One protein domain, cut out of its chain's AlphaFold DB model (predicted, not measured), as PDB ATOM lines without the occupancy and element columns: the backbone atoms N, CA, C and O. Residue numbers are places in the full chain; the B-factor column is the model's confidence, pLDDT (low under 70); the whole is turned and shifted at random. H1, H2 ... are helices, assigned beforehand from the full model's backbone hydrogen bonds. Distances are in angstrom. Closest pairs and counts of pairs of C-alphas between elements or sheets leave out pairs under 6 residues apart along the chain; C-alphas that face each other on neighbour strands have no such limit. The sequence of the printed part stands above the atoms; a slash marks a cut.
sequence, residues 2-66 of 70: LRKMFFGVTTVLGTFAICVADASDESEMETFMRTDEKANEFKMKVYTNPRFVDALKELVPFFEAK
ATOM      1  N   LEU A   2     237.774 165.237 144.547       61.25
ATOM      2  CA  LEU A   2     238.448 165.875 143.395       61.25
ATOM      3  C   LEU A   2     239.744 166.648 143.732       61.25
ATOM      4  O   LEU A   2     240.815 166.356 143.216       61.25
ATOM      5  N   ARG A   3     239.698 167.560 144.716       62.41
ATOM      6  CA  ARG A   3     240.866 168.377 145.110       62.41
ATOM      7  C   ARG A   3     242.075 167.570 145.622       62.41
ATOM      8  O   ARG A   3     243.202 168.036 145.508       62.41
ATOM      9  N   LYS A   4     241.854 166.382 146.202       68.56
ATOM     10  CA  LYS A   4     242.936 165.498 146.679       68.56
ATOM     11  C   LYS A   4     243.543 164.674 145.538       68.56
ATOM     12  O   LYS A   4     244.735 164.395 145.581       68.56
ATOM     13  N   MET A   5     242.736 164.312 144.539       81.38
ATOM     14  CA  MET A   5     243.166 163.543 143.364       81.38
ATOM     15  C   MET A   5     244.049 164.397 142.457       81.38
ATOM     16  O   MET A   5     245.174 163.998 142.172       81.38
ATOM     17  N   PHE A   6     243.608 165.627 142.166       82.56
ATOM     18  CA  PHE A   6     244.406 166.619 141.447       82.56
ATOM     19  C   PHE A   6     245.782 166.819 142.094       82.56
ATOM     20  O   PHE A   6     246.803 166.675 141.432       82.56
ATOM     21  N   PHE A   7     245.819 167.058 143.412       86.19
ATOM     22  CA  PHE A   7     247.077 167.232 144.141       86.19
ATOM     23  C   PHE A   7     248.001 166.008 144.033       86.19
ATOM     24  O   PHE A   7     249.214 166.162 143.886       86.19
ATOM     25  N   GLY A   8     247.441 164.796 144.088       88.06
ATOM     26  CA  GLY A   8     248.202 163.557 143.936       88.06
ATOM     27  C   GLY A   8     248.837 163.435 142.552       88.06
ATOM     28  O   GLY A   8     250.046 163.230 142.455       88.06
ATOM     29  N   VAL A   9     248.048 163.630 141.492       91.19
ATOM     30  CA  VAL A   9     248.529 163.554 140.104       91.19
ATOM     31  C   VAL A   9     249.598 164.610 139.842       91.19
ATOM     32  O   VAL A   9     250.680 164.278 139.361       91.19
ATOM     33  N   THR A  10     249.359 165.868 140.222       88.94
ATOM     34  CA  THR A  10     250.340 166.941 139.998       88.94
ATOM     35  C   THR A  10     251.633 166.712 140.774       88.94
ATOM     36  O   THR A  10     252.705 167.021 140.264       88.94
ATOM     37  N   THR A  11     251.550 166.149 141.985       89.88
ATOM     38  CA  THR A  11     252.739 165.819 142.785       89.88
ATOM     39  C   THR A  11     253.548 164.713 142.120       89.88
ATOM     40  O   THR A  11     254.750 164.875 141.938       89.88
ATOM     41  N   VAL A  12     252.902 163.618 141.699       91.75
ATOM     42  CA  VAL A  12     253.591 162.513 141.012       91.75
ATOM     43  C   VAL A  12     254.276 163.012 139.744       91.75
ATOM     44  O   VAL A  12     255.461 162.750 139.558       91.75
ATOM     45  N   LEU A  13     253.567 163.772 138.905       91.38
ATOM     46  CA  LEU A  13     254.128 164.289 137.658       91.38
ATOM     47  C   LEU A  13     255.272 165.282 137.898       91.38
ATOM     48  O   LEU A  13     256.297 165.188 137.231       91.38
ATOM     49  N   GLY A  14     255.132 166.193 138.866       89.44
ATOM     50  CA  GLY A  14     256.164 167.179 139.188       89.44
ATOM     51  C   GLY A  14     257.428 166.555 139.784       89.44
ATOM     52  O   GLY A  14     258.534 166.892 139.372       89.44
ATOM     53  N   THR A  15     257.290 165.604 140.710       88.56
ATOM     54  CA  THR A  15     258.446 164.884 141.265       88.56
ATOM     55  C   THR A  15     259.114 164.020 140.202       88.56
ATOM     56  O   THR A  15     260.335 164.043 140.074       88.56
ATOM     57  N   PHE A  16     258.326 163.296 139.404       90.19
ATOM     58  CA  PHE A  16     258.862 162.443 138.351       90.19
ATOM     59  C   PHE A  16     259.629 163.244 137.293       90.19
ATOM     60  O   PHE A  16     260.698 162.811 136.873       90.19
ATOM     61  N   ALA A  17     259.137 164.435 136.933       88.62
ATOM     62  CA  ALA A  17     259.824 165.378 136.057       88.62
ATOM     63  C   ALA A  17     261.258 165.656 136.547       88.62
ATOM     64  O   ALA A  17     262.216 165.494 135.794       88.62
ATOM     65  N   ILE A  18     261.432 165.978 137.830       87.06
ATOM     66  CA  ILE A  18     262.759 166.225 138.414       87.06
ATOM     67  C   ILE A  18     263.617 164.949 138.397       87.06
ATOM     68  O   ILE A  18     264.788 165.008 138.042       87.06
ATOM     69  N   CYS A  19     263.046 163.785 138.729       86.06
ATOM     70  CA  CYS A  19     263.788 162.519 138.774       86.06
ATOM     71  C   CYS A  19     264.351 162.071 137.417       86.06
ATOM     72  O   CYS A  19     265.347 161.351 137.390       86.06
ATOM     73  N   VAL A  20     263.708 162.445 136.307       86.94
ATOM     74  CA  VAL A  20     264.168 162.091 134.951       86.94
ATOM     75  C   VAL A  20     264.969 163.195 134.269       86.94
ATOM     76  O   VAL A  20     265.462 162.977 133.158       86.94
ATOM     77  N   ALA A  21     265.098 164.361 134.907       85.38
ATOM     78  CA  ALA A  21     265.964 165.430 134.436       85.38
ATOM     79  C   ALA A  21     267.415 164.934 134.368       85.38
ATOM     80  O   ALA A  21     267.870 164.171 135.223       85.38
ATOM     81  N   ASP A  22     268.153 165.361 133.344       80.25
ATOM     82  CA  ASP A  22     269.575 165.046 133.277       80.25
ATOM     83  C   ASP A  22     270.316 165.777 134.408       80.25
ATOM     84  O   ASP A  22     270.056 166.954 134.684       80.25
ATOM     85  N   ALA A  23     271.235 165.061 135.062       74.00
ATOM     86  CA  ALA A  23     271.987 165.581 136.195       74.00
ATOM     87  C   ALA A  23     272.762 166.844 135.788       74.00
ATOM     88  O   ALA A  23     273.654 166.805 134.940       74.00
ATOM     89  N   SER A  24     272.392 167.965 136.394       71.50
ATOM     90  CA  SER A  24     273.001 169.281 136.202       71.50
ATOM     91  C   SER A  24     272.818 170.131 137.457       71.50
ATOM     92  O   SER A  24     271.897 169.888 138.236       71.50
ATOM     93  N   ASP A  25     273.626 171.175 137.628       60.03
ATOM     94  CA  ASP A  25     273.464 172.125 138.743       60.03
ATOM     95  C   ASP A  25     272.098 172.850 138.708       60.03
ATOM     96  O   ASP A  25     271.660 173.427 139.695       60.03
ATOM     97  N   GLU A  26     271.388 172.808 137.572       65.56
ATOM     98  CA  GLU A  26     270.039 173.366 137.418       65.56
ATOM     99  C   GLU A  26     268.923 172.362 137.759       65.56
ATOM    100  O   GLU A  26     267.775 172.771 137.934       65.56
ATOM    101  N   SER A  27     269.242 171.068 137.887       67.69
ATOM    102  CA  SER A  27     268.292 169.976 138.170       67.69
ATOM    103  C   SER A  27     267.882 169.878 139.643       67.69
ATOM    104  O   SER A  27     267.751 168.798 140.217       67.69
ATOM    105  N   GLU A  28     267.647 171.029 140.264       78.19
ATOM    106  CA  GLU A  28     267.238 171.138 141.657       78.19
ATOM    107  C   GLU A  28     265.738 171.406 141.775       78.19
ATOM    108  O   GLU A  28     265.121 172.102 140.959       78.19
ATOM    109  N   MET A  29     265.144 170.896 142.855       79.44
ATOM    110  CA  MET A  29     263.741 171.155 143.175       79.44
ATOM    111  C   MET A  29     263.462 172.658 143.330       79.44
ATOM    112  O   MET A  29     262.404 173.127 142.922       79.44
ATOM    113  N   GLU A  30     264.430 173.428 143.829       83.25
ATOM    114  CA  GLU A  30     264.339 174.886 143.930       83.25
ATOM    115  C   GLU A  30     264.178 175.556 142.556       83.25
ATOM    116  O   GLU A  30     263.267 176.364 142.364       83.25
ATOM    117  N   THR A  31     264.990 175.179 141.562       83.88
ATOM    118  CA  THR A  31     264.868 175.690 140.183       83.88
ATOM    119  C   THR A  31     263.504 175.356 139.587       83.88
ATOM    120  O   THR A  31     262.875 176.204 138.955       83.88
ATOM    121  N   PHE A  32     262.998 174.147 139.838       84.44
ATOM    122  CA  PHE A  32     261.678 173.728 139.377       84.44
ATOM    123  C   PHE A  32     260.529 174.517 140.030       84.44
ATOM    124  O   PHE A  32     259.526 174.808 139.377       84.44
ATOM    125  N   MET A  33     260.652 174.889 141.304       86.31
ATOM    126  CA  MET A  33     259.596 175.580 142.059       86.31
ATOM    127  C   MET A  33     259.518 177.086 141.773       86.31
ATOM    128  O   MET A  33     258.499 177.719 142.059       86.31
ATOM    129  N   ARG A  34     260.560 177.668 141.174       90.69
ATOM    130  CA  ARG A  34     260.590 179.079 140.770       90.69
ATOM    131  C   ARG A  34     259.643 179.372 139.600       90.69
ATOM    132  O   ARG A  34     259.145 178.479 138.905       90.69
ATOM    133  N   THR A  35     259.381 180.659 139.386       91.44
ATOM    134  CA  THR A  35     258.457 181.180 138.359       91.44
ATOM    135  C   THR A  35     259.125 182.142 137.374       91.44
ATOM    136  O   THR A  35     258.437 182.798 136.593       91.44
ATOM    137  N   ASP A  36     260.454 182.237 137.409       92.50
ATOM    138  CA  ASP A  36     261.227 183.049 136.471       92.50
ATOM    139  C   ASP A  36     261.494 182.319 135.144       92.50
ATOM    140  O   ASP A  36     261.135 181.156 134.946       92.50
ATOM    141  N   GLU A  37     262.107 183.036 134.203       92.25
ATOM    142  CA  GLU A  37     262.398 182.539 132.856       92.25
ATOM    143  C   GLU A  37     263.276 181.281 132.873       92.25
ATOM    144  O   GLU A  37     262.965 180.312 132.184       92.25
ATOM    145  N   LYS A  38     264.287 181.230 133.749       87.69
ATOM    146  CA  LYS A  38     265.156 180.053 133.907       87.69
ATOM    147  C   LYS A  38     264.379 178.825 134.371       87.69
ATOM    148  O   LYS A  38     264.563 177.735 133.834       87.69
ATOM    149  N   ALA A  39     263.477 178.996 135.336       88.75
ATOM    150  CA  ALA A  39     262.608 177.917 135.787       88.75
ATOM    151  C   ALA A  39     261.702 177.398 134.660       88.75
ATOM    152  O   ALA A  39     261.454 176.196 134.562       88.75
ATOM    153  N   ASN A  40     261.218 178.289 133.788       90.69
ATOM    154  CA  ASN A  40     260.402 177.904 132.637       90.69
ATOM    155  C   ASN A  40     261.222 177.151 131.582       90.69
ATOM    156  O   ASN A  40     260.765 176.118 131.097       90.69
ATOM    157  N   GLU A  41     262.439 177.600 131.272       90.19
ATOM    158  CA  GLU A  41     263.356 176.880 130.381       90.19
ATOM    159  C   GLU A  41     263.684 175.482 130.916       90.19
ATOM    160  O   GLU A  41     263.629 174.502 130.171       90.19
ATOM    161  N   PHE A  42     263.961 175.369 132.217       87.81
ATOM    162  CA  PHE A  42     264.195 174.085 132.872       87.81
ATOM    163  C   PHE A  42     262.972 173.165 132.759       87.81
ATOM    164  O   PHE A  42     263.088 172.038 132.275       87.81
ATOM    165  N   LYS A  43     261.773 173.652 133.109       89.31
ATOM    166  CA  LYS A  43     260.518 172.890 132.964       89.31
ATOM    167  C   LYS A  43     260.290 172.437 131.526       89.31
ATOM    168  O   LYS A  43     259.898 171.295 131.314       89.31
ATOM    169  N   MET A  44     260.565 173.290 130.538       90.44
ATOM    170  CA  MET A  44     260.434 172.928 129.126       90.44
ATOM    171  C   MET A  44     261.379 171.791 128.740       90.44
ATOM    172  O   MET A  44     260.932 170.829 128.118       90.44
ATOM    173  N   LYS A  45     262.653 171.846 129.148       89.12
ATOM    174  CA  LYS A  45     263.616 170.754 128.907       89.12
ATOM    175  C   LYS A  45     263.147 169.443 129.536       89.12
ATOM    176  O   LYS A  45     263.218 168.392 128.908       89.12
ATOM    177  N   VAL A  46     262.633 169.506 130.761       89.06
ATOM    178  CA  VAL A  46     262.191 168.323 131.501       89.06
ATOM    179  C   VAL A  46     260.911 167.725 130.913       89.06
ATOM    180  O   VAL A  46     260.861 166.528 130.649       89.06
ATOM    181  N   TYR A  47     259.887 168.539 130.655       90.56
ATOM    182  CA  TYR A  47     258.603 168.051 130.147       90.56
ATOM    183  C   TYR A  47     258.649 167.609 128.680       90.56
ATOM    184  O   TYR A  47     257.772 166.867 128.241       90.56
ATOM    185  N   THR A  48     259.673 168.021 127.930       91.31
ATOM    186  CA  THR A  48     259.942 167.525 126.569       91.31
ATOM    187  C   THR A  48     260.969 166.391 126.531       91.31
ATOM    188  O   THR A  48     261.231 165.845 125.458       91.31
ATOM    189  N   ASN A  49     261.526 165.989 127.680       91.06
ATOM    190  CA  ASN A  49     262.467 164.878 127.762       91.06
ATOM    191  C   ASN A  49     261.781 163.576 127.302       91.06
ATOM    192  O   ASN A  49     260.742 163.216 127.863       91.06
ATOM    193  N   PRO A  50     262.357 162.823 126.345       93.31
ATOM    194  CA  PRO A  50     261.771 161.572 125.868       93.31
ATOM    195  C   PRO A  50     261.442 160.575 126.983       93.31
ATOM    196  O   PRO A  50     260.383 159.961 126.942       93.31
ATOM    197  N   ARG A  51     262.275 160.473 128.031       92.06
ATOM    198  CA  ARG A  51     262.015 159.590 129.184       92.06
ATOM    199  C   ARG A  51     260.759 160.002 129.949       92.06
ATOM    200  O   ARG A  51     259.992 159.145 130.380       92.06
ATOM    201  N   PHE A  52     260.549 161.309 130.110       93.19
ATOM    202  CA  PHE A  52     259.353 161.845 130.752       93.19
ATOM    203  C   PHE A  52     258.107 161.570 129.902       93.19
ATOM    204  O   PHE A  52     257.106 161.055 130.398       93.19
ATOM    205  N   VAL A  53     258.197 161.872 128.604       94.38
ATOM    206  CA  VAL A  53     257.108 161.684 127.638       94.38
ATOM    207  C   VAL A  53     256.721 160.212 127.514       94.38
ATOM    208  O   VAL A  53     255.533 159.894 127.480       94.38
ATOM    209  N   ASP A  54     257.694 159.305 127.470       95.00
ATOM    210  CA  ASP A  54     257.435 157.871 127.365       95.00
ATOM    211  C   ASP A  54     256.740 157.327 128.615       95.00
ATOM    212  O   ASP A  54     255.757 156.603 128.490       95.00
ATOM    213  N   ALA A  55     257.151 157.750 129.811       93.94
ATOM    214  CA  ALA A  55     256.463 157.363 131.040       93.94
ATOM    215  C   ALA A  55     255.026 157.910 131.117       93.94
ATOM    216  O   ALA A  55     254.129 157.224 131.611       93.94
ATOM    217  N   LEU A  56     254.762 159.118 130.598       94.25
ATOM    218  CA  LEU A  56     253.399 159.659 130.540       94.25
ATOM    219  C   LEU A  56     252.448 158.795 129.704       94.25
ATOM    220  O   LEU A  56     251.260 158.734 130.029       94.25
ATOM    221  N   LYS A  57     252.945 158.096 128.674       95.50
ATOM    222  CA  LYS A  57     252.126 157.173 127.868       95.50
ATOM    223  C   LYS A  57     251.552 156.026 128.702       95.50
ATOM    224  O   LYS A  57     250.509 155.496 128.338       95.50
ATOM    225  N   GLU A  58     252.195 155.669 129.812       94.94
ATOM    226  CA  GLU A  58     251.707 154.653 130.752       94.94
ATOM    227  C   GLU A  58     250.940 155.272 131.930       94.94
ATOM    228  O   GLU A  58     249.877 154.780 132.319       94.94
ATOM    229  N   LEU A  59     251.445 156.381 132.483       93.62
ATOM    230  CA  LEU A  59     250.868 157.022 133.667       93.62
ATOM    231  C   LEU A  59     249.504 157.663 133.398       93.62
ATOM    232  O   LEU A  59     248.611 157.556 134.237       93.62
ATOM    233  N   VAL A  60     249.313 158.309 132.243       93.12
ATOM    234  CA  VAL A  60     248.043 158.979 131.921       93.12
ATOM    235  C   VAL A  60     246.886 157.973 131.838       93.12
ATOM    236  O   VAL A  60     245.910 158.166 132.565       93.12
ATOM    237  N   PRO A  61     246.980 156.860 131.076       94.94
ATOM    238  CA  PRO A  61     245.946 155.824 131.097       94.94
ATOM    239  C   PRO A  61     245.706 155.225 132.486       94.94
ATOM    240  O   PRO A  61     244.569 154.912 132.833       94.94
ATOM    241  N   PHE A  62     246.757 155.072 133.301       93.00
ATOM    242  CA  PHE A  62     246.619 154.584 134.673       93.00
ATOM    243  C   PHE A  62     245.802 155.544 135.552       93.00
ATOM    244  O   PHE A  62     244.936 155.094 136.306       93.00
ATOM    245  N   PHE A  63     246.054 156.853 135.461       92.50
ATOM    246  CA  PHE A  63     245.300 157.858 136.209       92.50
ATOM    247  C   PHE A  63     243.844 157.948 135.744       92.50
ATOM    248  O   PHE A  63     242.943 157.980 136.585       92.50
ATOM    249  N   GLU A  64     243.615 157.904 134.433       91.44
ATOM    250  CA  GLU A  64     242.282 157.887 133.824       91.44
ATOM    251  C   GLU A  64     241.461 156.680 134.302       91.44
ATOM    252  O   GLU A  64     240.365 156.828 134.834       91.44
ATOM    253  N   ALA A  65     242.031 155.471 134.238       92.31
ATOM    254  CA  ALA A  65     241.363 154.243 134.681       92.31
ATOM    255  C   ALA A  65     241.001 154.239 136.181       92.31
ATOM    256  O   ALA A  65     240.232 153.392 136.643       92.31
ATOM    257  N   LYS A  66     241.574 155.161 136.962       89.19
ATOM    258  CA  LYS A  66     241.305 155.355 138.390       89.19
ATOM    259  C   LYS A  66     240.409 156.566 138.679       89.19
ATOM    260  O   LYS A  66     240.139 156.810 139.856       89.19
TER     261      LYS A  66
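What this domain is: This is residues 2 to 66 of the 70 residues of the protein "Putative secreted protein" of Lutzomyia longipalpis (UniProt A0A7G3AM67). Two long helices, H1 and H4, lie side by side and run opposite ways; H3 meets the last residues of H1 with its own last residues, making a corner of about 90 degrees, and short H2 packs on H3. The printed part has 65 residues with four named helices, in the order H1, H2, H3, H4, and no named strand: the class is all helix. The whole is only just compact, close to loose, with a radius of gyration of the C-alphas of 12.6 A and spans of 36 by 26 by 15 A.

How they stand to each other: H1, residues 2 to 20, touches H4, residues 50 to 64, at a shallow tilt of 19 degrees, opposite ways; the closest C-alphas, of Ala 17 and Phe 52, are 6.4 A apart. H1 and H3, residues 37 to 47, touch only at their ends, with residues 17 to 20 of H1 alone; they are about perpendicular at 90 degrees, and the closest C-alphas, of Ala 17 and Val 46, are 5.9 A apart. H2, residues 29 to 33, touches H3, the closest C-alphas, of Thr 31 and Ala 39, being 5.4 A apart. H2 and H4 are apart. In H1, H2 and H3 every O i to N i+4 pair is within hydrogen-bond range; in H4, 9 of 11 are.

Where its parts are: H1 begins with C-alpha 2 at (238.448, 165.875, 143.395) and measures 27.3 A from first to last C-alpha. H2 has five residues. H3 measures 15.2 A. H4 measures 21.4 A and ends with C-alpha 64 at (242.282, 157.887, 133.824).

The domain as a whole: The C-alphas of Asp 25 and Ala 65, the two farthest apart, are 37.0 A apart. The printed part has no cut, and no link is long. Residues 2 to 4 and 25 to 27 have pLDDT under 70.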